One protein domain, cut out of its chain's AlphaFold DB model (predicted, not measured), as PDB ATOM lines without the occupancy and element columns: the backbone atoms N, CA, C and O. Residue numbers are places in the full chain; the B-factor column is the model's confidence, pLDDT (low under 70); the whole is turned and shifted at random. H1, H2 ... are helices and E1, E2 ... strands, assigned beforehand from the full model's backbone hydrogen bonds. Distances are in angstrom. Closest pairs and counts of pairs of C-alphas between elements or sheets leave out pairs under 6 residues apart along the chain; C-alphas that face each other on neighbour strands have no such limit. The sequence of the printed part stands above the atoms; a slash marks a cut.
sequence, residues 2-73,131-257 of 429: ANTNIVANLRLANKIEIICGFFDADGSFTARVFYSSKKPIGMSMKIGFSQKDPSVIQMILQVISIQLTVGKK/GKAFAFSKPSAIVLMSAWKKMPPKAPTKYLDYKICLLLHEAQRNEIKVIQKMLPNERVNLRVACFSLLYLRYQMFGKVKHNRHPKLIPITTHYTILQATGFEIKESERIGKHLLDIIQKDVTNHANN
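Overview. This is residues 2 to 73 and 131 to 257 of the 429 residues of the protein "Putative site-specific DNA endonuclease" of Pediastrum angulosum (UniProt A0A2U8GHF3). What shape do these atoms make? A long, twisted hairpin of strands E1 and E2, with short E3 beside E2 at one end, has helices H4 and H6 over it, and the long helix H8 crosses over these two. H1, H2 and H3 gather near the end with E3, and residues 2 to 11 of H1 stick out as an arm. What are the parts? The 199 printed residues have eight named helices and three named strands, ordered H1 E1 E2 H2 E3 H3 H4 H5 H6 H7 H8; the class is mostly helix, and the sheet, E1 - E2 - E3, is antiparallel. How large is it? The whole is compact, with a radius of gyration of the C-alphas of 18.7 A, and elongated, spanning 63 by 37 by 36 A.

Along the chain. Where does the first half run? H1, residues 2 to 26, begins at C-alpha (66.965, 10.511, -0.611) and is 36.7 A long. E1 is residues 27 to 36, 29.2 A; E2 39 to 51, 34.9 A; H2 54 to 72, 26.7 A; E3 132 to 135. And the rest? H3 is residues 138 to 150, H4 156 to 171, H5 175 to 182, H6 190 to 202, H7 219 to 225. H8, residues 230 to 256, is 38.8 A long and ends at C-alpha (40.597, 0.484, -27.143).

Arrangement. How do the strands pair? E1 and E2 form a hairpin, with N 30 and O 46 at 2.8 A; between E2 and E3, N 134 and O 49 are 3.1 A apart, within hydrogen-bond range. What is near E3? H1 touches H2 at a steep tilt of 45 degrees, the closest C-alphas being Ile 19 and Ile 60, 6.6 A; H2 touches H3, with C-alphas 64 and 140 closest at 6.5 A. H2, H3 and H4 on one face of the sheet make two layers. What is over the hairpin? H4, at a height of 8.5 A over the sheet, and H6, at 9.2 A, are over E1 and E2. H6, the hub, touches H4, H5, H7 and H8; its closest C-alphas to H8 are Ser 196 and Gly 240, 4.4 A. Are the helix backbones complete? Every O i to N i+4 pair is within hydrogen-bond range in H1, H2 and H4 to H8, and 8 of 9 in H3.

Size, cuts and confidence. Is anything missing? Residues 74 to 130 are not printed; C-alphas 73 and 131 are 35.0 A apart across the cut. Which link is long? H6 to H7, with 16 residues. Where is confidence low? The pLDDT is under 70 at residues 2 to 13, 39, 50 to 73, 131 to 143 and 206 to 217.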
ATOM      1  N   ALA A   2      68.095  10.366   0.326       33.41
ATOM      2  CA  ALA A   2      66.965  10.511  -0.611       33.41
ATOM      3  C   ALA A   2      67.108   9.683  -1.916       33.41
ATOM      4  O   ALA A   2      66.139   9.067  -2.356       33.41
ATOM      5  N   ASN A   3      68.322   9.564  -2.476       36.28
ATOM      6  CA  ASN A   3      68.569   8.841  -3.739       36.28
ATOM      7  C   ASN A   3      68.344   7.320  -3.663       36.28
ATOM      8  O   ASN A   3      67.863   6.712  -4.617       36.28
ATOM      9  N   THR A   4      68.617   6.685  -2.522       37.59
ATOM     10  CA  THR A   4      68.438   5.233  -2.348       37.59
ATOM     11  C   THR A   4      66.964   4.813  -2.337       37.59
ATOM     12  O   THR A   4      66.633   3.728  -2.816       37.59
ATOM     13  N   ASN A   5      66.063   5.678  -1.859       42.41
ATOM     14  CA  ASN A   5      64.619   5.416  -1.855       42.41
ATOM     15  C   ASN A   5      63.996   5.559  -3.250       42.41
ATOM     16  O   ASN A   5      63.115   4.776  -3.604       42.41
ATOM     17  N   ILE A   6      64.473   6.507  -4.063       42.12
ATOM     18  CA  ILE A   6      63.993   6.711  -5.439       42.12
ATOM     19  C   ILE A   6      64.363   5.505  -6.313       42.12
ATOM     20  O   ILE A   6      63.497   4.922  -6.966       42.12
ATOM     21  N   VAL A   7      65.615   5.044  -6.240       45.81
ATOM     22  CA  VAL A   7      66.090   3.874  -7.002       45.81
ATOM     23  C   VAL A   7      65.385   2.581  -6.566       45.81
ATOM     24  O   VAL A   7      65.033   1.752  -7.407       45.81
ATOM     25  N   ALA A   8      65.126   2.400  -5.266       49.53
ATOM     26  CA  ALA A   8      64.375   1.246  -4.765       49.53
ATOM     27  C   ALA A   8      62.908   1.246  -5.237       49.53
ATOM     28  O   ALA A   8      62.384   0.190  -5.602       49.53
ATOM     29  N   ASN A   9      62.265   2.417  -5.285       52.22
ATOM     30  CA  ASN A   9      60.892   2.569  -5.769       52.22
ATOM     31  C   ASN A   9      60.778   2.340  -7.285       52.22
ATOM     32  O   ASN A   9      59.854   1.653  -7.717       52.22
ATOM     33  N   LEU A  10      61.740   2.822  -8.079       53.34
ATOM     34  CA  LEU A  10      61.800   2.584  -9.529       53.34
ATOM     35  C   LEU A  10      62.005   1.097  -9.865       53.34
ATOM     36  O   LEU A  10      61.300   0.539 -10.705       53.34
ATOM     37  N   ARG A  11      62.910   0.410  -9.149       61.50
ATOM     38  CA  ARG A  11      63.123  -1.044  -9.302       61.50
ATOM     39  C   ARG A  11      61.889  -1.862  -8.924       61.50
ATOM     40  O   ARG A  11      61.662  -2.926  -9.498       61.50
ATOM     41  N   LEU A  12      61.107  -1.398  -7.950       65.56
ATOM     42  CA  LEU A  12      59.871  -2.056  -7.543       65.56
ATOM     43  C   LEU A  12      58.745  -1.827  -8.558       65.56
ATOM     44  O   LEU A  12      58.012  -2.768  -8.843       65.56
ATOM     45  N   ALA A  13      58.633  -0.619  -9.118       66.50
ATOM     46  CA  ALA A  13      57.642  -0.287 -10.139       66.50
ATOM     47  C   ALA A  13      57.802  -1.168 -11.386       66.50
ATOM     48  O   ALA A  13      56.856  -1.859 -11.749       66.50
ATOM     49  N   ASN A  14      59.016  -1.260 -11.943       74.75
ATOM     50  CA  ASN A  14      59.294  -2.098 -13.117       74.75
ATOM     51  C   ASN A  14      58.940  -3.583 -12.869       74.75
ATOM     52  O   ASN A  14      58.283  -4.241 -13.673       74.75
ATOM     53  N   LYS A  15      59.259  -4.108 -11.677       78.06
ATOM     54  CA  LYS A  15      58.892  -5.482 -11.300       78.06
ATOM     55  C   LYS A  15      57.379  -5.719 -11.206       78.06
ATOM     56  O   LYS A  15      56.938  -6.842 -11.441       78.06
ATOM     57  N   ILE A  16      56.585  -4.708 -10.846       81.81
ATOM     58  CA  ILE A  16      55.118  -4.817 -10.845       81.81
ATOM     59  C   ILE A  16      54.607  -4.925 -12.279       81.81
ATOM     60  O   ILE A  16      53.761  -5.775 -12.539       81.81
ATOM     61  N   GLU A  17      55.153  -4.136 -13.208       88.44
ATOM     62  CA  GLU A  17      54.749  -4.195 -14.616       88.44
ATOM     63  C   GLU A  17      55.009  -5.578 -15.217       88.44
ATOM     64  O   GLU A  17      54.117  -6.147 -15.843       88.44
ATOM     65  N   ILE A  18      56.186  -6.155 -14.939       88.44
ATOM     66  CA  ILE A  18      56.547  -7.521 -15.350       88.44
ATOM     67  C   ILE A  18      55.561  -8.544 -14.777       88.44
ATOM     68  O   ILE A  18      55.111  -9.439 -15.485       88.44
ATOM     69  N   ILE A  19      55.179  -8.421 -13.503       84.81
ATOM     70  CA  ILE A  19      54.196  -9.337 -12.905       84.81
ATOM     71  C   ILE A  19      52.814  -9.165 -13.529       84.81
ATOM     72  O   ILE A  19      52.134 -10.166 -13.735       84.81
ATOM     73  N   CYS A  20      52.392  -7.938 -13.830       89.25
ATOM     74  CA  CYS A  20      51.123  -7.681 -14.504       89.25
ATOM     75  C   CYS A  20      51.116  -8.278 -15.916       89.25
ATOM     76  O   CYS A  20      50.168  -8.974 -16.261       89.25
ATOM     77  N   GLY A  21      52.189  -8.089 -16.689       93.06
ATOM     78  CA  GLY A  21      52.343  -8.716 -18.001       93.06
ATOM     79  C   GLY A  21      52.319 -10.239 -17.923       93.06
ATOM     80  O   GLY A  21      51.575 -10.888 -18.650       93.06
ATOM     81  N   PHE A  22      53.067 -10.816 -16.980       90.50
ATOM     82  CA  PHE A  22      53.072 -12.262 -16.768       90.50
ATOM     83  C   PHE A  22      51.706 -12.791 -16.317       90.50
ATOM     84  O   PHE A  22      51.303 -13.883 -16.707       90.50
ATOM     85  N   PHE A  23      50.984 -12.033 -15.491       88.75
ATOM     86  CA  PHE A  23      49.646 -12.405 -15.050       88.75
ATOM     87  C   PHE A  23      48.647 -12.433 -16.212       88.75
ATOM     88  O   PHE A  23      47.799 -13.319 -16.249       88.75
ATOM     89  N   ASP A  24      48.740 -11.505 -17.157       91.62
ATOM     90  CA  ASP A  24      47.842 -11.494 -18.314       91.62
ATOM     91  C   ASP A  24      48.059 -12.684 -19.250       91.62
ATOM     92  O   ASP A  24      47.095 -13.147 -19.863       91.62
ATOM     93  N   ALA A  25      49.288 -13.203 -19.299       90.25
ATOM     94  CA  ALA A  25      49.630 -14.415 -20.033       90.25
ATOM     95  C   ALA A  25      49.227 -15.699 -19.268       90.25
ATOM     96  O   ALA A  25      48.363 -16.460 -19.695       90.25
ATOM     97  N   ASP A  26      49.787 -15.910 -18.071       84.19
ATOM     98  CA  ASP A  26      49.752 -17.201 -17.351       84.19
ATOM     99  C   ASP A  26      49.019 -17.148 -15.989       84.19
ATOM    100  O   ASP A  26      48.992 -18.108 -15.195       84.19
ATOM    101  N   GLY A  27      48.443 -15.993 -15.666       83.12
ATOM    102  CA  GLY A  27      47.655 -15.756 -14.466       83.12
ATOM    103  C   GLY A  27      46.181 -16.124 -14.627       83.12
ATOM    104  O   GLY A  27      45.668 -16.434 -15.697       83.12
ATOM    105  N   SER A  28      45.472 -16.130 -13.503       82.25
ATOM    106  CA  SER A  28      44.032 -16.371 -13.480       82.25
ATOM    107  C   SER A  28      43.381 -15.720 -12.274       82.25
ATOM    108  O   SER A  28      43.885 -15.799 -11.145       82.25
ATOM    109  N   PHE A  29      42.203 -15.151 -12.498       81.69
ATOM    110  CA  PHE A  29      41.253 -14.926 -11.425       81.69
ATOM    111  C   PHE A  29      40.243 -16.065 -11.388       81.69
ATOM    112  O   PHE A  29      39.795 -16.564 -12.411       81.69
ATOM    113  N   THR A  30      39.875 -16.511 -10.193       76.31
ATOM    114  CA  THR A  30      38.898 -17.589 -10.027       76.31
ATOM    115  C   THR A  30      37.980 -17.297  -8.848       76.31
ATOM    116  O   THR A  30      38.421 -16.811  -7.807       76.31
ATOM    117  N   ALA A  31      36.703 -17.645  -8.983       77.75
ATOM    118  CA  ALA A  31      35.717 -17.569  -7.911       77.75
ATOM    119  C   ALA A  31      35.211 -18.975  -7.559       77.75
ATOM    120  O   ALA A  31      34.700 -19.709  -8.415       77.75
ATOM    121  N   ARG A  32      35.359 -19.370  -6.290       77.25
ATOM    122  CA  ARG A  32      34.808 -20.627  -5.761       77.25
ATOM    123  C   ARG A  32      33.472 -20.380  -5.090       77.25
ATOM    124  O   ARG A  32      33.397 -19.528  -4.213       77.25
ATOM    125  N   VAL A  33      32.484 -21.184  -5.455       77.06
ATOM    126  CA  VAL A  33      31.164 -21.206  -4.827       77.06
ATOM    127  C   VAL A  33      31.205 -22.120  -3.601       77.06
ATOM    128  O   VAL A  33      31.846 -23.172  -3.633       77.06
ATOM    129  N   PHE A  34      30.552 -21.712  -2.519       80.62
ATOM    130  CA  PHE A  34      30.321 -22.522  -1.328       80.62
ATOM    131  C   PHE A  34      28.925 -22.255  -0.767       80.62
ATOM    132  O   PHE A  34      28.348 -21.195  -0.996       80.62
ATOM    133  N   TYR A  35      28.406 -23.209  -0.005       79.75
ATOM    134  CA  TYR A  35      27.072 -23.158   0.585       79.75
ATOM    135  C   TYR A  35      27.181 -23.139   2.103       79.75
ATOM    136  O   TYR A  35      28.070 -23.780   2.668       79.75
ATOM    137  N   SER A  36      26.309 -22.390   2.771       74.19
ATOM    138  CA  SER A  36      26.272 -22.352   4.233       74.19
ATOM    139  C   SER A  36      24.864 -22.067   4.735       74.19
ATOM    140  O   SER A  36      24.094 -21.400   4.052       74.19
ATOM    141  N   SER A  37      24.553 -22.477   5.964       70.88
ATOM    142  CA  SER A  37      23.260 -22.182   6.596       70.88
ATOM    143  C   SER A  37      22.968 -20.683   6.725       70.88
ATOM    144  O   SER A  37      21.815 -20.278   6.745       70.88
ATOM    145  N   LYS A  38      24.009 -19.840   6.782       70.75
ATOM    146  CA  LYS A  38      23.878 -18.381   6.919       70.75
ATOM    147  C   LYS A  38      23.725 -17.647   5.590       70.75
ATOM    148  O   LYS A  38      23.426 -16.457   5.595       70.75
ATOM    149  N   LYS A  39      24.020 -18.305   4.466       69.50
ATOM    150  CA  LYS A  39      24.063 -17.656   3.156       69.50
ATOM    151  C   LYS A  39      23.811 -18.664   2.036       69.50
ATOM    152  O   LYS A  39      24.616 -19.596   1.909       69.50
ATOM    153  N   PRO A  40      22.781 -18.448   1.193       71.69
ATOM    154  CA  PRO A  40      22.400 -19.400   0.154       71.69
ATOM    155  C   PRO A  40      23.524 -19.615  -0.863       71.69
ATOM    156  O   PRO A  40      23.752 -20.742  -1.281       71.69
ATOM    157  N   ILE A  41      24.286 -18.569  -1.208       78.19
ATOM    158  CA  ILE A  41      25.476 -18.674  -2.062       78.19
ATOM    159  C   ILE A  41      26.608 -17.838  -1.474       78.19
ATOM    160  O   ILE A  41      26.527 -16.617  -1.386       78.19
ATOM    161  N   GLY A  42      27.702 -18.488  -1.096       73.62
ATOM    162  CA  GLY A  42      28.961 -17.840  -0.762       73.62
ATOM    163  C   GLY A  42      29.963 -17.925  -1.909       73.62
ATOM    164  O   GLY A  42      30.028 -18.930  -2.614       73.62
ATOM    165  N   MET A  43      30.779 -16.881  -2.086       76.75
ATOM    166  CA  MET A  43      31.854 -16.871  -3.080       76.75
ATOM    167  C   MET A  43      33.196 -16.467  -2.478       76.75
ATOM    168  O   MET A  43      33.290 -15.535  -1.679       76.75
ATOM    169  N   SER A  44      34.249 -17.192  -2.855       72.88
ATOM    170  CA  SER A  44      35.630 -16.949  -2.438       72.88
ATOM    171  C   SER A  44      36.511 -16.713  -3.659       72.88
ATOM    172  O   SER A  44      36.699 -17.611  -4.485       72.88
ATOM    173  N   MET A  45      37.062 -15.504  -3.740       73.69
ATOM    174  CA  MET A  45      37.940 -15.072  -4.823       73.69
ATOM    175  C   MET A  45      39.365 -15.572  -4.609       73.69
ATOM    176  O   MET A  45      39.885 -15.559  -3.490       73.69
ATOM    177  N   LYS A  46      40.007 -16.007  -5.691       74.00
ATOM    178  CA  LYS A  46      41.394 -16.461  -5.702       74.00
ATOM    179  C   LYS A  46      42.103 -15.944  -6.934       74.00
ATOM    180  O   LYS A  46      41.607 -16.062  -8.048       74.00
ATOM    181  N   ILE A  47      43.305 -15.457  -6.694       74.50
ATOM    182  CA  ILE A  47      44.291 -15.109  -7.704       74.50
ATOM    183  C   ILE A  47      45.267 -16.275  -7.782       74.50
ATOM    184  O   ILE A  47      45.754 -16.732  -6.739       74.50
ATOM    185  N   GLY A  48      45.521 -16.762  -8.991       74.00
ATOM    186  CA  GLY A  48      46.426 -17.871  -9.229       74.00
ATOM    187  C   GLY A  48      47.424 -17.590 -10.339       74.00
ATOM    188  O   GLY A  48      47.064 -17.002 -11.349       74.00
ATOM    189  N   PHE A  49      48.647 -18.080 -10.160       73.81
ATOM    190  CA  PHE A  49      49.629 -18.236 -11.235       73.81
ATOM    191  C   PHE A  49      49.888 -19.723 -11.441       73.81
ATOM    192  O   PHE A  49      49.959 -20.477 -10.458       73.81
ATOM    193  N   SER A  50      50.037 -20.138 -12.695       68.50
ATOM    194  CA  SER A  50      50.428 -21.502 -13.049       68.50
ATOM    195  C   SER A  50      51.727 -21.454 -13.835       68.50
ATOM    196  O   SER A  50      51.770 -20.833 -14.882       68.50
ATOM    197  N   GLN A  51      52.785 -22.104 -13.346       69.25
ATOM    198  CA  GLN A  51      54.058 -22.140 -14.070       69.25
ATOM    199  C   GLN A  51      54.789 -23.466 -13.839       69.25
ATOM    200  O   GLN A  51      54.711 -24.065 -12.758       69.25
ATOM    201  N   LYS A  52      55.467 -23.954 -14.882       67.62
ATOM    202  CA  LYS A  52      56.352 -25.123 -14.805       67.62
ATOM    203  C   LYS A  52      57.693 -24.745 -14.185       67.62
ATOM    204  O   LYS A  52      58.178 -25.473 -13.320       67.62
ATOM    205  N   ASP A  53      58.242 -23.600 -14.586       67.00
ATOM    206  CA  ASP A  53      59.507 -23.066 -14.082       67.00
ATOM    207  C   ASP A  53      59.342 -22.463 -12.665       67.00
ATOM    208  O   ASP A  53      58.628 -21.469 -12.482       67.00
ATOM    209  N   PRO A  54      59.985 -23.031 -11.625       66.00
ATOM    210  CA  PRO A  54      59.907 -22.502 -10.265       66.00
ATOM    211  C   PRO A  54      60.504 -21.096 -10.095       66.00
ATOM    212  O   PRO A  54      60.113 -20.405  -9.153       66.00
ATOM    213  N   SER A  55      61.428 -20.670 -10.963       65.06
ATOM    214  CA  SER A  55      62.116 -19.375 -10.844       65.06
ATOM    215  C   SER A  55      61.172 -18.187 -11.077       65.06
ATOM    216  O   SER A  55      61.223 -17.202 -10.340       65.06
ATOM    217  N   VAL A  56      60.203 -18.321 -11.989       65.44
ATOM    218  CA  VAL A  56      59.143 -17.317 -12.213       65.44
ATOM    219  C   VAL A  56      58.293 -17.128 -10.956       65.44
ATOM    220  O   VAL A  56      57.974 -16.011 -10.553       65.44
ATOM    221  N   ILE A  57      57.955 -18.228 -10.279       66.75
ATOM    222  CA  ILE A  57      57.187 -18.175  -9.034       66.75
ATOM    223  C   ILE A  57      58.002 -17.511  -7.924       66.75
ATOM    224  O   ILE A  57      57.455 -16.727  -7.149       66.75
ATOM    225  N   GLN A  58      59.305 -17.787  -7.845       66.06
ATOM    226  CA  GLN A  58      60.186 -17.116  -6.890       66.06
ATOM    227  C   GLN A  58      60.244 -15.606  -7.140       66.06
ATOM    228  O   GLN A  58      60.125 -14.849  -6.179       66.06
ATOM    229  N   MET A  59      60.329 -15.167  -8.398       66.12
ATOM    230  CA  MET A  59      60.277 -13.746  -8.759       66.12
ATOM    231  C   MET A  59      58.985 -13.081  -8.254       66.12
ATOM    232  O   MET A  59      59.039 -12.045  -7.588       66.12
ATOM    233  N   ILE A  60      57.826 -13.705  -8.492       67.19
ATOM    234  CA  ILE A  60      56.524 -13.201  -8.022       67.19
ATOM    235  C   ILE A  60      56.490 -13.115  -6.490       67.19
ATOM    236  O   ILE A  60      56.080 -12.101  -5.919       67.19
ATOM    237  N   LEU A  61      56.955 -14.162  -5.803       65.56
ATOM    238  CA  LEU A  61      56.990 -14.210  -4.340       65.56
ATOM    239  C   LEU A  61      57.932 -13.162  -3.740       65.56
ATOM    240  O   LEU A  61      57.602 -12.597  -2.698       65.56
ATOM    241  N   GLN A  62      59.065 -12.878  -4.383       65.94
ATOM    242  CA  GLN A  62      59.993 -11.828  -3.962       65.94
ATOM    243  C   GLN A  62      59.353 -10.439  -4.045       65.94
ATOM    244  O   GLN A  62      59.507  -9.637  -3.129       65.94
ATOM    245  N   VAL A  63      58.591 -10.136  -5.099       62.28
ATOM    246  CA  VAL A  63      57.911  -8.832  -5.202       62.28
ATOM    247  C   VAL A  63      56.827  -8.690  -4.137       62.28
ATOM    248  O   VAL A  63      56.745  -7.658  -3.467       62.28
ATOM    249  N   ILE A  64      56.045  -9.748  -3.917       62.66
ATOM    250  CA  ILE A  64      55.018  -9.772  -2.870       62.66
ATOM    251  C   ILE A  64      55.655  -9.618  -1.480       62.66
ATOM    252  O   ILE A  64      55.141  -8.864  -0.651       62.66
ATOM    253  N   SER A  65      56.773 -10.298  -1.204       59.59
ATOM    254  CA  SER A  65      57.456 -10.211   0.091       59.59
ATOM    255  C   SER A  65      58.067  -8.830   0.328       59.59
ATOM    256  O   SER A  65      57.929  -8.297   1.432       59.59
ATOM    257  N   ILE A  66      58.652  -8.203  -0.697       57.81
ATOM    258  CA  ILE A  66      59.166  -6.830  -0.627       57.81
ATOM    259  C   ILE A  66      58.030  -5.860  -0.285       57.81
ATOM    260  O   ILE A  66      58.158  -5.096   0.671       57.81
ATOM    261  N   GLN A  67      56.886  -5.926  -0.974       54.62
ATOM    262  CA  GLN A  67      55.762  -5.020  -0.703       54.62
ATOM    263  C   GLN A  67      55.142  -5.223   0.685       54.62
ATOM    264  O   GLN A  67      54.831  -4.248   1.372       54.62
ATOM    265  N   LEU A  68      55.030  -6.471   1.147       52.59
ATOM    266  CA  LEU A  68      54.575  -6.760   2.509       52.59
ATOM    267  C   LEU A  68      55.567  -6.261   3.572       52.59
ATOM    268  O   LEU A  68      55.146  -5.839   4.648       52.59
ATOM    269  N   THR A  69      56.868  -6.274   3.283       49.28
ATOM    270  CA  THR A  69      57.916  -5.806   4.206       49.28
ATOM    271  C   THR A  69      57.987  -4.277   4.253       49.28
ATOM    272  O   THR A  69      58.095  -3.700   5.335       49.28
ATOM    273  N   VAL A  70      57.830  -3.598   3.111       44.12
ATOM    274  CA  VAL A  70      57.745  -2.128   3.032       44.12
ATOM    275  C   VAL A  70      56.492  -1.612   3.749       44.12
ATOM    276  O   VAL A  70      56.580  -0.653   4.512       44.12
ATOM    277  N   GLY A  71      55.350  -2.298   3.617       39.34
ATOM    278  CA  GLY A  71      54.132  -1.970   4.371       39.34
ATOM    279  C   GLY A  71      54.272  -2.152   5.890       39.34
ATOM    280  O   GLY A  71      53.636  -1.436   6.663       39.34
ATOM    281  N   LYS A  72      55.144  -3.068   6.338       37.66
ATOM    282  CA  LYS A  72      55.423  -3.322   7.760       37.66
ATOM    283  C   LYS A  72      56.426  -2.359   8.391       37.66
ATOM    284  O   LYS A  72      56.407  -2.228   9.607       37.66
ATOM    285  N   LYS A  73      57.240  -1.619   7.627       33.00
ATOM    286  CA  LYS A  73      58.138  -0.593   8.203       33.00
ATOM    287  C   LYS A  73      57.395   0.571   8.891       33.00
ATOM    288  O   LYS A  73      58.030   1.340   9.600       33.00
ATOM    289  N   GLY A 131      52.239 -28.796 -13.795       34.41
ATOM    290  CA  GLY A 131      52.140 -27.375 -13.453       34.41
ATOM    291  C   GLY A 131      52.004 -27.169 -11.943       34.41
ATOM    292  O   GLY A 131      51.136 -27.776 -11.307       34.41
ATOM    293  N   LYS A 132      52.830 -26.296 -11.357       43.12
ATOM    294  CA  LYS A 132      52.626 -25.823  -9.982       43.12
ATOM    295  C   LYS A 132      51.686 -24.620 -10.028       43.12
ATOM    296  O   LYS A 132      51.947 -23.663 -10.746       43.12
ATOM    297  N   ALA A 133      50.591 -24.687  -9.273       40.41
ATOM    298  CA  ALA A 133      49.633 -23.594  -9.145       40.41
ATOM    299  C   ALA A 133      49.682 -23.035  -7.722       40.41
ATOM    300  O   ALA A 133      49.573 -23.798  -6.757       40.41
ATOM    301  N   PHE A 134      49.810 -21.718  -7.596       44.41
ATOM    302  CA  PHE A 134      49.894 -21.030  -6.308       44.41
ATOM    303  C   PHE A 134      48.673 -20.142  -6.114       44.41
ATOM    304  O   PHE A 134      48.279 -19.435  -7.031       44.41
ATOM    305  N   ALA A 135      48.079 -20.185  -4.922       53.66
ATOM    306  CA  ALA A 135      47.013 -19.275  -4.516       53.66
ATOM    307  C   ALA A 135      47.478 -18.476  -3.297       53.66
ATOM    308  O   ALA A 135      48.122 -19.026  -2.402       53.66
ATOM    309  N   PHE A 136      47.147 -17.189  -3.258       49.00
ATOM    310  CA  PHE A 136      47.660 -16.280  -2.235       49.00
ATOM    311  C   PHE A 136      46.771 -16.193  -0.996       49.00
ATOM    312  O   PHE A 136      45.549 -16.338  -1.062       49.00
ATOM    313  N   SER A 137      47.408 -15.929   0.149       56.38
ATOM    314  CA  SER A 137      46.729 -15.574   1.396       56.38
ATOM    315  C   SER A 137      46.063 -14.196   1.284       56.38
ATOM    316  O   SER A 137      46.403 -13.399   0.411       56.38
ATOM    317  N   LYS A 138      45.131 -13.882   2.197       61.31
ATOM    318  CA  LYS A 138      44.397 -12.603   2.195       61.31
ATOM    319  C   LYS A 138      45.319 -11.362   2.169       61.31
ATOM    320  O   LYS A 138      45.053 -10.483   1.356       61.31
ATOM    321  N   PRO A 139      46.412 -11.274   2.958       61.50
ATOM    322  CA  PRO A 139      47.333 -10.134   2.884       61.50
ATOM    323  C   PRO A 139      48.020  -9.989   1.521       61.50
ATOM    324  O   PRO A 139      48.076  -8.893   0.975       61.50
ATOM    325  N   SER A 140      48.495 -11.092   0.942       61.66
ATOM    326  CA  SER A 140      49.130 -11.089  -0.381       61.66
ATOM    327  C   SER A 140      48.137 -10.753  -1.499       61.66
ATOM    328  O   SER A 140      48.485 -10.035  -2.431       61.66
ATOM    329  N   ALA A 141      46.885 -11.206  -1.386       64.00
ATOM    330  CA  ALA A 141      45.823 -10.853  -2.323       64.00
ATOM    331  C   ALA A 141      45.490  -9.351  -2.287       64.00
ATOM    332  O   ALA A 141      45.294  -8.763  -3.342       64.00
ATOM    333  N   ILE A 142      45.491  -8.710  -1.110       65.94
ATOM    334  CA  ILE A 142      45.281  -7.253  -0.984       65.94
ATOM    335  C   ILE A 142      46.377  -6.472  -1.715       65.94
ATOM    336  O   ILE A 142      46.085  -5.511  -2.421       65.94
ATOM    337  N   VAL A 143      47.631  -6.902  -1.568       67.50
ATOM    338  CA  VAL A 143      48.778  -6.287  -2.245       67.50
ATOM    339  C   VAL A 143      48.628  -6.383  -3.765       67.50
ATOM    340  O   VAL A 143      48.691  -5.368  -4.455       67.50
ATOM    341  N   LEU A 144      48.338  -7.581  -4.277       70.81
ATOM    342  CA  LEU A 144      48.135  -7.803  -5.708       70.81
ATOM    343  C   LEU A 144      46.915  -7.041  -6.252       70.81
ATOM    344  O   LEU A 144      47.002  -6.402  -7.295       70.81
ATOM    345  N   MET A 145      45.801  -7.006  -5.517       72.56
ATOM    346  CA  MET A 145      44.635  -6.195  -5.887       72.56
ATOM    347  C   MET A 145      44.948  -4.696  -5.914       72.56
ATOM    348  O   MET A 145      44.444  -3.987  -6.781       72.56
ATOM    349  N   SER A 146      45.787  -4.200  -4.999       74.75
ATOM    350  CA  SER A 146      46.241  -2.808  -5.032       74.75
ATOM    351  C   SER A 146      47.140  -2.523  -6.234       74.75
ATOM    352  O   SER A 146      47.103  -1.401  -6.738       74.75
ATOM    353  N   ALA A 147      47.943  -3.494  -6.677       77.06
ATOM    354  CA  ALA A 147      48.724  -3.375  -7.903       77.06
ATOM    355  C   ALA A 147      47.793  -3.308  -9.123       77.06
ATOM    356  O   ALA A 147      47.873  -2.347  -9.880       77.06
ATOM    357  N   TRP A 148      46.822  -4.220  -9.240       83.56
ATOM    358  CA  TRP A 148      45.857  -4.210 -10.350       83.56
ATOM    359  C   TRP A 148      44.885  -3.035 -10.341       83.56
ATOM    360  O   TRP A 148      44.389  -2.650 -11.389       83.56
ATOM    361  N   LYS A 149      44.638  -2.405  -9.189       83.25
ATOM    362  CA  LYS A 149      43.896  -1.139  -9.160       83.25
ATOM    363  C   LYS A 149      44.655  -0.017  -9.882       83.25
ATOM    364  O   LYS A 149      44.024   0.869 -10.444       83.25
ATOM    365  N   LYS A 150      45.992  -0.033  -9.836       83.69
ATOM    366  CA  LYS A 150      46.853   0.950 -10.517       83.69
ATOM    367  C   LYS A 150      47.180   0.535 -11.950       83.69
ATOM    368  O   LYS A 150      47.292   1.387 -12.818       83.69
ATOM    369  N   MET A 151      47.349  -0.764 -12.171       85.75
ATOM    370  CA  MET A 151      47.709  -1.373 -13.446       85.75
ATOM    371  C   MET A 151      46.777  -2.554 -13.715       85.75
ATOM    372  O   MET A 151      47.154  -3.698 -13.441       85.75
ATOM    373  N   PRO A 152      45.538  -2.299 -14.163       91.31
ATOM    374  CA  PRO A 152      44.597  -3.374 -14.438       91.31
ATOM    375  C   PRO A 152      45.124  -4.324 -15.526       91.31
ATOM    376  O   PRO A 152      45.971  -3.916 -16.329       91.31
ATOM    377  N   PRO A 153      44.629  -5.576 -15.561       93.25
ATOM    378  CA  PRO A 153      44.849  -6.477 -16.689       93.25
ATOM    379  C   PRO A 153      44.501  -5.789 -18.006       93.25
ATOM    380  O   PRO A 153      43.437  -5.186 -18.101       93.25
ATOM    381  N   LYS A 154      45.380  -5.892 -18.995       95.69
ATOM    382  CA  LYS A 154      45.233  -5.334 -20.342       95.69
ATOM    383  C   LYS A 154      44.620  -6.341 -21.312       95.69
ATOM    384  O   LYS A 154      43.975  -5.937 -22.274       95.69
ATOM    385  N   ALA A 155      44.797  -7.643 -21.077       94.00
ATOM    386  CA  ALA A 155      44.127  -8.685 -21.850       94.00
ATOM    387  C   ALA A 155      42.598  -8.602 -21.637       94.00
ATOM    388  O   ALA A 155      42.148  -8.777 -20.499       94.00
ATOM    389  N   PRO A 156      41.781  -8.382 -22.691       93.81
ATOM    390  CA  PRO A 156      40.330  -8.216 -22.569       93.81
ATOM    391  C   PRO A 156      39.638  -9.311 -21.749       93.81
ATOM    392  O   PRO A 156      38.819  -9.016 -20.876       93.81
ATOM    393  N   THR A 157      40.012 -10.575 -21.962       91.69
ATOM    394  CA  THR A 157      39.449 -11.704 -21.204       91.69
ATOM    395  C   THR A 157      39.804 -11.656 -19.714       91.69
ATOM    396  O   THR A 157      38.956 -11.934 -18.867       91.69
ATOM    397  N   LYS A 158      41.029 -11.246 -19.361       90.94
ATOM    398  CA  LYS A 158      41.484 -11.166 -17.960       90.94
ATOM    399  C   LYS A 158      40.944  -9.913 -17.274       90.94
ATOM    400  O   LYS A 158      40.685  -9.943 -16.072       90.94
ATOM    401  N   TYR A 159      40.726  -8.831 -18.021       93.75
ATOM    402  CA  TYR A 159      40.083  -7.621 -17.515       93.75
ATOM    403  C   TYR A 159      38.596  -7.851 -17.214       93.75
ATOM    404  O   TYR A 159      38.116  -7.426 -16.162       93.75
ATOM    405  N   LEU A 160      37.888  -8.601 -18.067       93.31
ATOM    406  CA  LEU A 160      36.531  -9.082 -17.784       93.31
ATOM    407  C   LEU A 160      36.494  -9.869 -16.466       93.31
ATOM    408  O   LEU A 160      35.723  -9.539 -15.560       93.31
ATOM    409  N   ASP A 161      37.375 -10.864 -16.333       90.69
ATOM    410  CA  ASP A 161      37.486 -11.673 -15.119       90.69
ATOM    411  C   ASP A 161      37.777 -10.802 -13.892       90.69
ATOM    412  O   ASP A 161      37.147 -10.974 -12.848       90.69
ATOM    413  N   TYR A 162      38.684  -9.834 -14.011       90.88
ATOM    414  CA  TYR A 162      39.010  -8.878 -12.955       90.88
ATOM    415  C   TYR A 162      37.794  -8.058 -12.508       90.88
ATOM    416  O   TYR A 162      37.546  -7.944 -11.305       90.88
ATOM    417  N   LYS A 163      37.002  -7.527 -13.444       92.00
ATOM    418  CA  LYS A 163      35.802  -6.732 -13.137       92.00
ATOM    419  C   LYS A 163      34.729  -7.556 -12.442       92.00
ATOM    420  O   LYS A 163      34.208  -7.128 -11.411       92.00
ATOM    421  N   ILE A 164      34.475  -8.768 -12.934       91.38
ATOM    422  CA  ILE A 164      33.576  -9.714 -12.267       91.38
ATOM    423  C   ILE A 164      34.107 -10.017 -10.859       91.38
ATOM    424  O   ILE A 164      33.361  -9.957  -9.885       91.38
ATOM    425  N   CYS A 165      35.410 -10.259 -10.706       87.56
ATOM    426  CA  CYS A 165      36.022 -10.524  -9.406       87.56
ATOM    427  C   CYS A 165      35.867  -9.380  -8.404       87.56
ATOM    428  O   CYS A 165      35.623  -9.644  -7.225       87.56
ATOM    429  N   LEU A 166      36.018  -8.129  -8.848       86.62
ATOM    430  CA  LEU A 166      35.795  -6.956  -8.005       86.62
ATOM    431  C   LEU A 166      34.347  -6.893  -7.527       86.62
ATOM    432  O   LEU A 166      34.116  -6.745  -6.328       86.62
ATOM    433  N   LEU A 167      33.391  -7.088  -8.436       88.44
ATOM    434  CA  LEU A 167      31.971  -7.098  -8.103       88.44
ATOM    435  C   LEU A 167      31.643  -8.178  -7.067       88.44
ATOM    436  O   LEU A 167      31.028  -7.903  -6.037       88.44
ATOM    437  N   LEU A 168      32.110  -9.406  -7.307       86.56
ATOM    438  CA  LEU A 168      31.913 -10.531  -6.396       86.56
ATOM    439  C   LEU A 168      32.570 -10.286  -5.034       86.56
ATOM    440  O   LEU A 168      32.040 -10.715  -4.009       86.56
ATOM    441  N   HIS A 169      33.716  -9.598  -5.001       82.50
ATOM    442  CA  HIS A 169      34.376  -9.223  -3.756       82.50
ATOM    443  C   HIS A 169      33.578  -8.174  -2.971       82.50
ATOM    444  O   HIS A 169      33.415  -8.331  -1.761       82.50
ATOM    445  N   GLU A 170      33.048  -7.143  -3.635       82.94
ATOM    446  CA  GLU A 170      32.164  -6.149  -3.007       82.94
ATOM    447  C   GLU A 170      30.888  -6.812  -2.466       82.94
ATOM    448  O   GLU A 170      30.485  -6.561  -1.325       82.94
ATOM    449  N   ALA A 171      30.317  -7.741  -3.238       85.38
ATOM    450  CA  ALA A 171      29.093  -8.451  -2.890       85.38
ATOM    451  C   ALA A 171      29.238  -9.341  -1.648       85.38
ATOM    452  O   ALA A 171      28.242  -9.642  -1.003       85.38
ATOM    453  N   GLN A 172      30.460  -9.697  -1.222       79.06
ATOM    454  CA  GLN A 172      30.669 -10.425   0.040       79.06
ATOM    455  C   GLN A 172      30.103  -9.689   1.262       79.06
ATOM    456  O   GLN A 172      29.857 -10.336   2.281       79.06
ATOM    457  N   ARG A 173      29.936  -8.361   1.177       81.00
ATOM    458  CA  ARG A 173      29.360  -7.532   2.241       81.00
ATOM    459  C   ARG A 173      27.844  -7.398   2.123       81.00
ATOM    460  O   ARG A 173      27.177  -7.413   3.150       81.00
ATOM    461  N   ASN A 174      27.331  -7.204   0.907       88.12
ATOM    462  CA  ASN A 174      25.904  -7.052   0.621       88.12
ATOM    463  C   ASN A 174      25.647  -7.199  -0.892       88.12
ATOM    464  O   ASN A 174      26.027  -6.322  -1.669       88.12
ATOM    465  N   GLU A 175      25.004  -8.288  -1.308       90.00
ATOM    466  CA  GLU A 175      24.721  -8.604  -2.714       90.00
ATOM    467  C   GLU A 175      23.752  -7.613  -3.344       90.00
ATOM    468  O   GLU A 175      24.011  -7.091  -4.427       90.00
ATOM    469  N   ILE A 176      22.646  -7.342  -2.647       92.06
ATOM    470  CA  ILE A 176      21.557  -6.495  -3.139       92.06
ATOM    471  C   ILE A 176      22.095  -5.091  -3.413       92.06
ATOM    472  O   ILE A 176      21.906  -4.555  -4.501       92.06
ATOM    473  N   LYS A 177      22.853  -4.532  -2.461       92.06
ATOM    474  CA  LYS A 177      23.424  -3.186  -2.582       92.06
ATOM    475  C   LYS A 177      24.394  -3.066  -3.758       92.06
ATOM    476  O   LYS A 177      24.459  -2.012  -4.383       92.06
ATOM    477  N   VAL A 178      25.159  -4.115  -4.059       90.88
ATOM    478  CA  VAL A 178      26.092  -4.108  -5.197       90.88
ATOM    479  C   VAL A 178      25.347  -4.131  -6.528       90.88
ATOM    480  O   VAL A 178      25.719  -3.382  -7.428       90.88
ATOM    481  N   ILE A 179      24.267  -4.913  -6.637       93.12
ATOM    482  CA  ILE A 179      23.415  -4.903  -7.834       93.12
ATOM    483  C   ILE A 179      22.744  -3.543  -7.993       93.12
ATOM    484  O   ILE A 179      22.874  -2.940  -9.049       93.12
ATOM    485  N   GLN A 180      22.124  -3.013  -6.938       94.12
ATOM    486  CA  GLN A 180      21.467  -1.702  -6.966       94.12
ATOM    487  C   GLN A 180      22.438  -0.557  -7.280       94.12
ATOM    488  O   GLN A 180      22.066   0.418  -7.915       94.12
ATOM    489  N   LYS A 181      23.712  -0.664  -6.892       93.38
ATOM    490  CA  LYS A 181      24.729   0.329  -7.268       93.38
ATOM    491  C   LYS A 181      24.970   0.369  -8.782       93.38
ATOM    492  O   LYS A 181      25.241   1.440  -9.313       93.38
ATOM    493  N   MET A 182      24.925  -0.777  -9.462       92.19
ATOM    494  CA  MET A 182      25.128  -0.858 -10.915       92.19
ATOM    495  C   MET A 182      23.836  -0.707 -11.713       92.19
ATOM    496  O   MET A 182      23.867  -0.218 -12.838       92.19
ATOM    497  N   LEU A 183      22.717  -1.123 -11.130       94.38
ATOM    498  CA  LEU A 183      21.383  -1.106 -11.710       94.38
ATOM    499  C   LEU A 183      20.406  -0.472 -10.697       94.38
ATOM    500  O   LEU A 183      19.656  -1.191 -10.038       94.38
ATOM    501  N   PRO A 184      20.408   0.870 -10.543       90.56
ATOM    502  CA  PRO A 184      19.658   1.571  -9.488       90.56
ATOM    503  C   PRO A 184      18.148   1.348  -9.507       90.56
ATOM    504  O   PRO A 184      17.503   1.407  -8.463       90.56
ATOM    505  N   ASN A 185      17.595   1.059 -10.682       90.56
ATOM    506  CA  ASN A 185      16.158   0.883 -10.870       90.56
ATOM    507  C   ASN A 185      15.694  -0.564 -10.632       90.56
ATOM    508  O   ASN A 185      14.493  -0.823 -10.609       90.56
ATOM    509  N   GLU A 186      16.617  -1.511 -10.446       89.38
ATOM    510  CA  GLU A 186      16.279  -2.922 -10.263       89.38
ATOM    511  C   GLU A 186      15.935  -3.222  -8.799       89.38
ATOM    512  O   GLU A 186      16.724  -2.998  -7.873       89.38
ATOM    513  N   ARG A 187      14.743  -3.785  -8.578       88.56
ATOM    514  CA  ARG A 187      14.311  -4.273  -7.265       88.56
ATOM    515  C   ARG A 187      14.539  -5.774  -7.191       88.56
ATOM    516  O   ARG A 187      13.808  -6.549  -7.796       88.56
ATOM    517  N   VAL A 188      15.547  -6.187  -6.425       90.62
ATOM    518  CA  VAL A 188      15.968  -7.592  -6.340       90.62
ATOM    519  C   VAL A 188      15.916  -8.097  -4.905       90.62
ATOM    520  O   VAL A 188      16.336  -7.412  -3.973       90.62
ATOM    521  N   ASN A 189      15.424  -9.322  -4.722       91.06
ATOM    522  CA  ASN A 189      15.556 -10.022  -3.448       91.06
ATOM    523  C   ASN A 189      16.941 -10.686  -3.337       91.06
ATOM    524  O   ASN A 189      17.683 -10.804  -4.316       91.06
ATOM    525  N   LEU A 190      17.292 -11.153  -2.136       89.69
ATOM    526  CA  LEU A 190      18.613 -11.730  -1.871       89.69
ATOM    527  C   LEU A 190      18.923 -12.968  -2.729       89.69
ATOM    528  O   LEU A 190      20.064 -13.133  -3.161       89.69
ATOM    529  N   ARG A 191      17.937 -13.843  -2.971       90.00
ATOM    530  CA  ARG A 191      18.126 -15.076  -3.756       90.00
ATOM    531  C   ARG A 191      18.403 -14.758  -5.221       90.00
ATOM    532  O   ARG A 191      19.418 -15.212  -5.744       90.00
ATOM    533  N   VAL A 192      17.577 -13.912  -5.836       92.25
ATOM    534  CA  VAL A 192      17.784 -13.420  -7.207       92.25
ATOM    535  C   VAL A 192      19.142 -12.730  -7.318       92.25
ATOM    536  O   VAL A 192      19.914 -13.065  -8.210       92.25
ATOM    537  N   ALA A 193      19.501 -11.873  -6.357       92.62
ATOM    538  CA  ALA A 193      20.802 -11.210  -6.347       92.62
ATOM    539  C   ALA A 193      21.978 -12.204  -6.305       92.62
ATOM    540  O   ALA A 193      22.945 -12.080  -7.060       92.62
ATOM    541  N   CYS A 194      21.887 -13.233  -5.460       90.50
ATOM    542  CA  CYS A 194      22.898 -14.285  -5.374       90.50
ATOM    543  C   CYS A 194      23.013 -15.087  -6.680       90.50
ATOM    544  O   CYS A 194      24.129 -15.381  -7.116       90.50
ATOM    545  N   PHE A 195      21.888 -15.428  -7.315       92.19
ATOM    546  CA  PHE A 195      21.876 -16.139  -8.593       92.19
ATOM    547  C   PHE A 195      22.392 -15.276  -9.753       92.19
ATOM    548  O   PHE A 195      23.132 -15.787 -10.587       92.19
ATOM    549  N   SER A 196      22.126 -13.967  -9.774       93.69
ATOM    550  CA  SER A 196      22.686 -13.057 -10.786       93.69
ATOM    551  C   SER A 196      24.205 -12.927 -10.671       93.69
ATOM    552  O   SER A 196      24.921 -12.953 -11.669       93.69
ATOM    553  N   LEU A 197      24.734 -12.855  -9.446       91.75
ATOM    554  CA  LEU A 197      26.181 -12.879  -9.216       91.75
ATOM    555  C   LEU A 197      26.782 -14.240  -9.588       91.75
ATOM    556  O   LEU A 197      27.899 -14.308 -10.106       91.75
ATOM    557  N   LEU A 198      26.043 -15.331  -9.351       89.81
ATOM    558  CA  LEU A 198      26.448 -16.657  -9.802       89.81
ATOM    559  C   LEU A 198      26.517 -16.691 -11.329       89.81
ATOM    560  O   LEU A 198      27.532 -17.130 -11.856       89.81
ATOM    561  N   TYR A 199      25.510 -16.161 -12.025       90.69
ATOM    562  CA  TYR A 199      25.500 -16.025 -13.479       90.69
ATOM    563  C   TYR A 199      26.746 -15.301 -13.992       90.69
ATOM    564  O   TYR A 199      27.439 -15.838 -14.851       90.69
ATOM    565  N   LEU A 200      27.110 -14.150 -13.417       89.75
ATOM    566  CA  LEU A 200      28.338 -13.437 -13.791       89.75
ATOM    567  C   LEU A 200      29.595 -14.278 -13.586       89.75
ATOM    568  O   LEU A 200      30.465 -14.322 -14.450       89.75
ATOM    569  N   ARG A 201      29.684 -15.003 -12.469       87.56
ATOM    570  CA  ARG A 201      30.791 -15.928 -12.207       87.56
ATOM    571  C   ARG A 201      30.916 -17.010 -13.291       87.56
ATOM    572  O   ARG A 201      32.023 -17.494 -13.515       87.56
ATOM    573  N   TYR A 202      29.823 -17.393 -13.956       84.75
ATOM    574  CA  TYR A 202      29.853 -18.306 -15.109       84.75
ATOM    575  C   TYR A 202      30.345 -17.671 -16.404       84.75
ATOM    576  O   TYR A 202      30.785 -18.402 -17.282       84.75
ATOM    577  N   GLN A 203      30.298 -16.346 -16.513       85.38
ATOM    578  CA  GLN A 203      30.820 -15.617 -17.671       85.38
ATOM    579  C   GLN A 203      32.335 -15.382 -17.586       85.38
ATOM    580  O   GLN A 203      32.934 -14.889 -18.540       85.38
ATOM    581  N   MET A 204      32.962 -15.727 -16.454       83.00
ATOM    582  CA  MET A 204      34.419 -15.722 -16.336       83.00
ATOM    583  C   MET A 204      35.058 -16.741 -17.294       83.00
ATOM    584  O   MET A 204      34.457 -17.768 -17.606       83.00
ATOM    585  N   PHE A 205      36.316 -16.503 -17.673       73.38
ATOM    586  CA  PHE A 205      37.127 -17.315 -18.596       73.38
ATOM    587  C   PHE A 205      36.723 -17.241 -20.078       73.38
ATOM    588  O   PHE A 205      37.094 -18.119 -20.858       73.38
ATOM    589  N   GLY A 206      36.020 -16.178 -20.484       60.56
ATOM    590  CA  GLY A 206      35.692 -15.896 -21.885       60.56
ATOM    591  C   GLY A 206      34.698 -16.880 -22.517       60.56
ATOM    592  O   GLY A 206      34.177 -17.790 -21.873       60.56
ATOM    593  N   LYS A 207      34.437 -16.719 -23.821       56.44
ATOM    594  CA  LYS A 207      33.517 -17.569 -24.604       56.44
ATOM    595  C   LYS A 207      34.138 -18.928 -24.954       56.44
ATOM    596  O   LYS A 207      33.927 -19.451 -26.049       56.44
ATOM    597  N   VAL A 208      34.902 -19.539 -24.047       49.28
ATOM    598  CA  VAL A 208      35.408 -20.900 -24.259       49.28
ATOM    599  C   VAL A 208      34.198 -21.833 -24.318       49.28
ATOM    600  O   VAL A 208      33.569 -22.134 -23.303       49.28
ATOM    601  N   LYS A 209      33.856 -22.214 -25.558       42.03
ATOM    602  CA  LYS A 209      32.756 -23.079 -26.003       42.03
ATOM    603  C   LYS A 209      32.074 -23.841 -24.852       42.03
ATOM    604  O   LYS A 209      32.601 -24.821 -24.325       42.03
ATOM    605  N   HIS A 210      30.855 -23.415 -24.523       40.31
ATOM    606  CA  HIS A 210      29.872 -24.181 -23.746       40.31
ATOM    607  C   HIS A 210      30.208 -24.512 -22.285       40.31
ATOM    608  O   HIS A 210      29.873 -25.610 -21.843       40.31
ATOM    609  N   ASN A 211      30.820 -23.618 -21.498       42.75
ATOM    610  CA  ASN A 211      31.026 -23.889 -20.062       42.75
ATOM    611  C   ASN A 211      31.816 -25.191 -19.788       42.75
ATOM    612  O   ASN A 211      31.781 -25.723 -18.680       42.75
ATOM    613  N   ARG A 212      32.554 -25.729 -20.771       41.69
ATOM    614  CA  ARG A 212      33.284 -27.002 -20.640       41.69
ATOM    615  C   ARG A 212      34.669 -26.820 -20.034       41.69
ATOM    616  O   ARG A 212      35.577 -27.600 -20.315       41.69
ATOM    617  N   HIS A 213      34.861 -25.825 -19.167       50.91
ATOM    618  CA  HIS A 213      36.013 -25.896 -18.285       50.91
ATOM    619  C   HIS A 213      35.767 -27.108 -17.368       50.91
ATOM    620  O   HIS A 213      34.783 -27.091 -16.628       50.91
ATOM    621  N   PRO A 214      36.638 -28.135 -17.330       48.12
ATOM    622  CA  PRO A 214      36.395 -29.412 -16.631       48.12
ATOM    623  C   PRO A 214      36.303 -29.295 -15.095       48.12
ATOM    624  O   PRO A 214      36.409 -30.276 -14.367       48.12
ATOM    625  N   LYS A 215      36.185 -28.071 -14.575       49.25
ATOM    626  CA  LYS A 215      36.114 -27.720 -13.154       49.25
ATOM    627  C   LYS A 215      35.015 -26.719 -12.829       49.25
ATOM    628  O   LYS A 215      34.861 -26.369 -11.660       49.25
ATOM    629  N   LEU A 216      34.315 -26.204 -13.837       62.34
ATOM    630  CA  LEU A 216      33.115 -25.421 -13.619       62.34
ATOM    631  C   LEU A 216      31.964 -26.420 -13.618       62.34
ATOM    632  O   LEU A 216      31.636 -27.010 -14.641       62.34
ATOM    633  N   ILE A 217      31.401 -26.650 -12.435       69.75
ATOM    634  CA  ILE A 217      30.088 -27.292 -12.293       69.75
ATOM    635  C   ILE A 217      29.112 -26.500 -13.180       69.75
ATOM    636  O   ILE A 217      29.278 -25.290 -13.209       69.75
ATOM    637  N   PRO A 218      28.155 -27.077 -13.920       76.19
ATOM    638  CA  PRO A 218      27.157 -26.302 -14.669       76.19
ATOM    639  C   PRO A 218      26.297 -25.406 -13.764       76.19
ATOM    640  O   PRO A 218      25.988 -25.787 -12.636       76.19
ATOM    641  N   ILE A 219      25.880 -24.226 -14.243       81.94
ATOM    642  CA  ILE A 219      25.067 -23.292 -13.432       81.94
ATOM    643  C   ILE A 219      23.737 -23.919 -13.004       81.94
ATOM    644  O   ILE A 219      23.300 -23.741 -11.870       81.94
ATOM    645  N   THR A 220      23.167 -24.751 -13.876       83.00
ATOM    646  CA  THR A 220      21.947 -25.519 -13.627       83.00
ATOM    647  C   THR A 220      22.073 -26.424 -12.408       83.00
ATOM    648  O   THR A 220      21.145 -26.499 -11.613       83.00
ATOM    649  N   THR A 221      23.239 -27.033 -12.175       84.06
ATOM    650  CA  THR A 221      23.475 -27.851 -10.979       84.06
ATOM    651  C   THR A 221      23.361 -27.025  -9.698       84.06
ATOM    652  O   THR A 221      22.834 -27.508  -8.699       84.06
ATOM    653  N   HIS A 222      23.819 -25.771  -9.701       85.31
ATOM    654  CA  HIS A 222      23.666 -24.899  -8.537       85.31
ATOM    655  C   HIS A 222      22.206 -24.484  -8.316       85.31
ATOM    656  O   HIS A 222      21.781 -24.418  -7.163       85.31
ATOM    657  N   TYR A 223      21.441 -24.258  -9.389       88.38
ATOM    658  CA  TYR A 223      19.998 -24.017  -9.303       88.38
ATOM    659  C   TYR A 223      19.259 -25.219  -8.707       88.38
ATOM    660  O   TYR A 223      18.426 -25.036  -7.826       88.38
ATOM    661  N   THR A 224      19.623 -26.443  -9.103       87.12
ATOM    662  CA  THR A 224      19.062 -27.675  -8.530       87.12
ATOM    663  C   THR A 224      19.390 -27.818  -7.043       87.12
ATOM    664  O   THR A 224      18.486 -28.042  -6.245       87.12
ATOM    665  N   ILE A 225      20.657 -27.634  -6.645       86.62
ATOM    666  CA  ILE A 225      21.088 -27.737  -5.234       86.62
ATOM    667  C   ILE A 225      20.315 -26.761  -4.335       86.62
ATOM    668  O   ILE A 225      20.028 -27.075  -3.184       86.62
ATOM    669  N   LEU A 226      19.991 -25.578  -4.856       87.19
ATOM    670  CA  LEU A 226      19.321 -24.513  -4.107       87.19
ATOM    671  C   LEU A 226      17.808 -24.458  -4.322       87.19
ATOM    672  O   LEU A 226      17.165 -23.540  -3.802       87.19
ATOM    673  N   GLN A 227      17.257 -25.416  -5.074       90.62
ATOM    674  CA  GLN A 227      15.834 -25.493  -5.402       90.62
ATOM    675  C   GLN A 227      15.319 -24.146  -5.939       90.62
ATOM    676  O   GLN A 227      14.379 -23.559  -5.406       90.62
ATOM    677  N   ALA A 228      16.017 -23.592  -6.937       90.06
ATOM    678  CA  ALA A 228      15.645 -22.319  -7.546       90.06
ATOM    679  C   ALA A 228      14.340 -22.462  -8.340       90.06
ATOM    680  O   ALA A 228      14.185 -23.408  -9.116       90.06
ATOM    681  N   THR A 229      13.412 -21.518  -8.180       93.81
ATOM    682  CA  THR A 229      12.169 -21.525  -8.966       93.81
ATOM    683  C   THR A 229      12.424 -21.060 -10.403       93.81
ATOM    684  O   THR A 229      13.394 -20.355 -10.686       93.81
ATOM    685  N   GLY A 230      11.523 -21.399 -11.331       93.81
ATOM    686  CA  GLY A 230      11.626 -20.932 -12.720       93.81
ATOM    687  C   GLY A 230      11.633 -19.402 -12.845       93.81
ATOM    688  O   GLY A 230      12.328 -18.861 -13.704       93.81
ATOM    689  N   PHE A 231      10.914 -18.705 -11.958       94.00
ATOM    690  CA  PHE A 231      10.940 -17.245 -11.867       94.00
ATOM    691  C   PHE A 231      12.316 -16.733 -11.417       94.00
ATOM    692  O   PHE A 231      12.887 -15.870 -12.079       94.00
ATOM    693  N   GLU A 232      12.883 -17.304 -10.348       94.12
ATOM    694  CA  GLU A 232      14.205 -16.911  -9.841       94.12
ATOM    695  C   GLU A 232      15.298 -17.086 -10.894       94.12
ATOM    696  O   GLU A 232      16.147 -16.208 -11.045       94.12
ATOM    697  N   ILE A 233      15.263 -18.190 -11.646       93.50
ATOM    698  CA  ILE A 233      16.229 -18.459 -12.714       93.50
ATOM    699  C   ILE A 233      16.114 -17.390 -13.804       93.50
ATOM    700  O   ILE A 233      17.098 -16.700 -14.070       93.50
ATOM    701  N   LYS A 234      14.921 -17.203 -14.386       95.19
ATOM    702  CA  LYS A 234      14.704 -16.234 -15.476       95.19
ATOM    703  C   LYS A 234      15.112 -14.821 -15.075       95.19
ATOM    704  O   LYS A 234      15.829 -14.148 -15.815       95.19
ATOM    705  N   GLU A 235      14.693 -14.395 -13.891       95.44
ATOM    706  CA  GLU A 235      14.973 -13.051 -13.403       95.44
ATOM    707  C   GLU A 235      16.463 -12.866 -13.098       95.44
ATOM    708  O   GLU A 235      17.070 -11.862 -13.478       95.44
ATOM    709  N   SER A 236      17.102 -13.878 -12.501       94.50
ATOM    710  CA  SER A 236      18.532 -13.819 -12.212       94.50
ATOM    711  C   SER A 236      19.398 -13.744 -13.470       94.50
ATOM    712  O   SER A 236      20.396 -13.019 -13.468       94.50
ATOM    713  N   GLU A 237      19.008 -14.437 -14.543       94.19
ATOM    714  CA  GLU A 237      19.680 -14.388 -15.840       94.19
ATOM    715  C   GLU A 237      19.475 -13.043 -16.534       94.19
ATOM    716  O   GLU A 237      20.427 -12.516 -17.105       94.19
ATOM    717  N   ARG A 238      18.270 -12.464 -16.462       96.00
ATOM    718  CA  ARG A 238      17.984 -11.123 -16.996       96.00
ATOM    719  C   ARG A 238      18.894 -10.077 -16.349       96.00
ATOM    720  O   ARG A 238      19.630  -9.382 -17.046       96.00
ATOM    721  N   ILE A 239      18.915 -10.030 -15.018       96.44
ATOM    722  CA  ILE A 239      19.769  -9.108 -14.255       96.44
ATOM    723  C   ILE A 239      21.253  -9.416 -14.491       96.44
ATOM    724  O   ILE A 239      22.060  -8.508 -14.682       96.44
ATOM    725  N   GLY A 240      21.628 -10.699 -14.514       95.19
ATOM    726  CA  GLY A 240      22.997 -11.141 -14.772       95.19
ATOM    727  C   GLY A 240      23.520 -10.689 -16.138       95.19
ATOM    728  O   GLY A 240      24.670 -10.263 -16.230       95.19
ATOM    729  N   LYS A 241      22.677 -10.724 -17.179       94.81
ATOM    730  CA  LYS A 241      22.989 -10.189 -18.513       94.81
ATOM    731  C   LYS A 241      23.170  -8.672 -18.486       94.81
ATOM    732  O   LYS A 241      24.207  -8.203 -18.929       94.81
ATOM    733  N   HIS A 242      22.255  -7.923 -17.867       96.44
ATOM    734  CA  HIS A 242      22.389  -6.462 -17.760       96.44
ATOM    735  C   HIS A 242      23.685  -6.041 -17.045       96.44
ATOM    736  O   HIS A 242      24.377  -5.122 -17.482       96.44
ATOM    737  N   LEU A 243      24.056  -6.736 -15.963       95.81
ATOM    738  CA  LEU A 243      25.333  -6.503 -15.283       95.81
ATOM    739  C   LEU A 243      26.528  -6.820 -16.195       95.81
ATOM    740  O   LEU A 243      27.512  -6.079 -16.202       95.81
ATOM    741  N   LEU A 244      26.450  -7.915 -16.957       94.75
ATOM    742  CA  LEU A 244      27.496  -8.314 -17.892       94.75
ATOM    743  C   LEU A 244      27.671  -7.283 -19.009       94.75
ATOM    744  O   LEU A 244      28.809  -6.960 -19.326       94.75
ATOM    745  N   ASP A 245      26.586  -6.744 -19.560       95.31
ATOM    746  CA  ASP A 245      26.623  -5.760 -20.648       95.31
ATOM    747  C   ASP A 245      27.348  -4.476 -20.218       95.31
ATOM    748  O   ASP A 245      28.199  -3.957 -20.947       95.31
ATOM    749  N   ILE A 246      27.098  -4.004 -18.988       96.06
ATOM    750  CA  ILE A 246      27.826  -2.866 -18.402       96.06
ATOM    751  C   ILE A 246      29.326  -3.175 -18.312       96.06
ATOM    752  O   ILE A 246      30.156  -2.346 -18.696       96.06
ATOM    753  N   ILE A 247      29.684  -4.368 -17.824       95.56
ATOM    754  CA  ILE A 247      31.087  -4.788 -17.711       95.56
ATOM    755  C   ILE A 247      31.727  -4.921 -19.098       95.56
ATOM    756  O   ILE A 247      32.856  -4.479 -19.287       95.56
ATOM    757  N   GLN A 248      31.032  -5.494 -20.080       94.31
ATOM    758  CA  GLN A 248      31.547  -5.665 -21.439       94.31
ATOM    759  C   GLN A 248      31.810  -4.321 -22.116       94.31
ATOM    760  O   GLN A 248      32.855  -4.165 -22.742       94.31
ATOM    761  N   LYS A 249      30.934  -3.326 -21.930       96.19
ATOM    762  CA  LYS A 249      31.168  -1.965 -22.431       96.19
ATOM    763  C   LYS A 249      32.448  -1.357 -21.846       96.19
ATOM    764  O   LYS A 249      33.240  -0.766 -22.579       96.19
ATOM    765  N   ASP A 250      32.683  -1.541 -20.547       95.75
ATOM    766  CA  ASP A 250      33.925  -1.121 -19.882       95.75
ATOM    767  C   ASP A 250      35.150  -1.897 -20.411       95.75
ATOM    768  O   ASP A 250      36.194  -1.305 -20.672       95.75
ATOM    769  N   VAL A 251      35.021  -3.205 -20.662       95.00
ATOM    770  CA  VAL A 251      36.087  -4.026 -21.268       95.00
ATOM    771  C   VAL A 251      36.449  -3.533 -22.669       95.00
ATOM    772  O   VAL A 251      37.633  -3.373 -22.958       95.00
ATOM    773  N   THR A 252      35.465  -3.249 -23.523       94.69
ATOM    774  CA  THR A 252      35.698  -2.702 -24.867       94.69
ATOM    775  C   THR A 252      36.385  -1.339 -24.798       94.69
ATOM    776  O   THR A 252      37.382  -1.117 -25.482       94.69
ATOM    777  N   ASN A 253      35.914  -0.446 -23.924       96.44
ATOM    778  CA  ASN A 253      36.541   0.859 -23.724       96.44
ATOM    779  C   ASN A 253      37.989   0.728 -23.233       96.44
ATOM    780  O   ASN A 253      38.863   1.457 -23.700       96.44
ATOM    781  N   HIS A 254      38.258  -0.206 -22.321       95.12
ATOM    782  CA  HIS A 254      39.607  -0.475 -21.837       95.12
ATOM    783  C   HIS A 254      40.519  -1.014 -22.950       95.12
ATOM    784  O   HIS A 254      41.622  -0.502 -23.131       95.12
ATOM    785  N   ALA A 255      40.037  -1.981 -23.735       93.94
ATOM    786  CA  ALA A 255      40.775  -2.596 -24.839       93.94
ATOM    787  C   ALA A 255      41.156  -1.590 -25.941       93.94
ATOM    788  O   ALA A 255      42.221  -1.705 -26.545       93.94
ATOM    789  N   ASN A 256      40.325  -0.570 -26.166       92.25
ATOM    790  CA  ASN A 256      40.597   0.484 -27.143       92.25
ATOM    791  C   ASN A 256      41.650   1.503 -26.672       92.25
ATOM    792  O   ASN A 256      42.186   2.244 -27.491       92.25
ATOM    793  N   ASN A 257      41.963   1.542 -25.372       93.62
ATOM    794  CA  ASN A 257      42.835   2.545 -24.750       93.62
ATOM    795  C   ASN A 257      44.045   1.912 -24.040       93.62
ATOM    796  O   ASN A 257      44.522   2.408 -23.017       93.62
TER     797      ASN A 257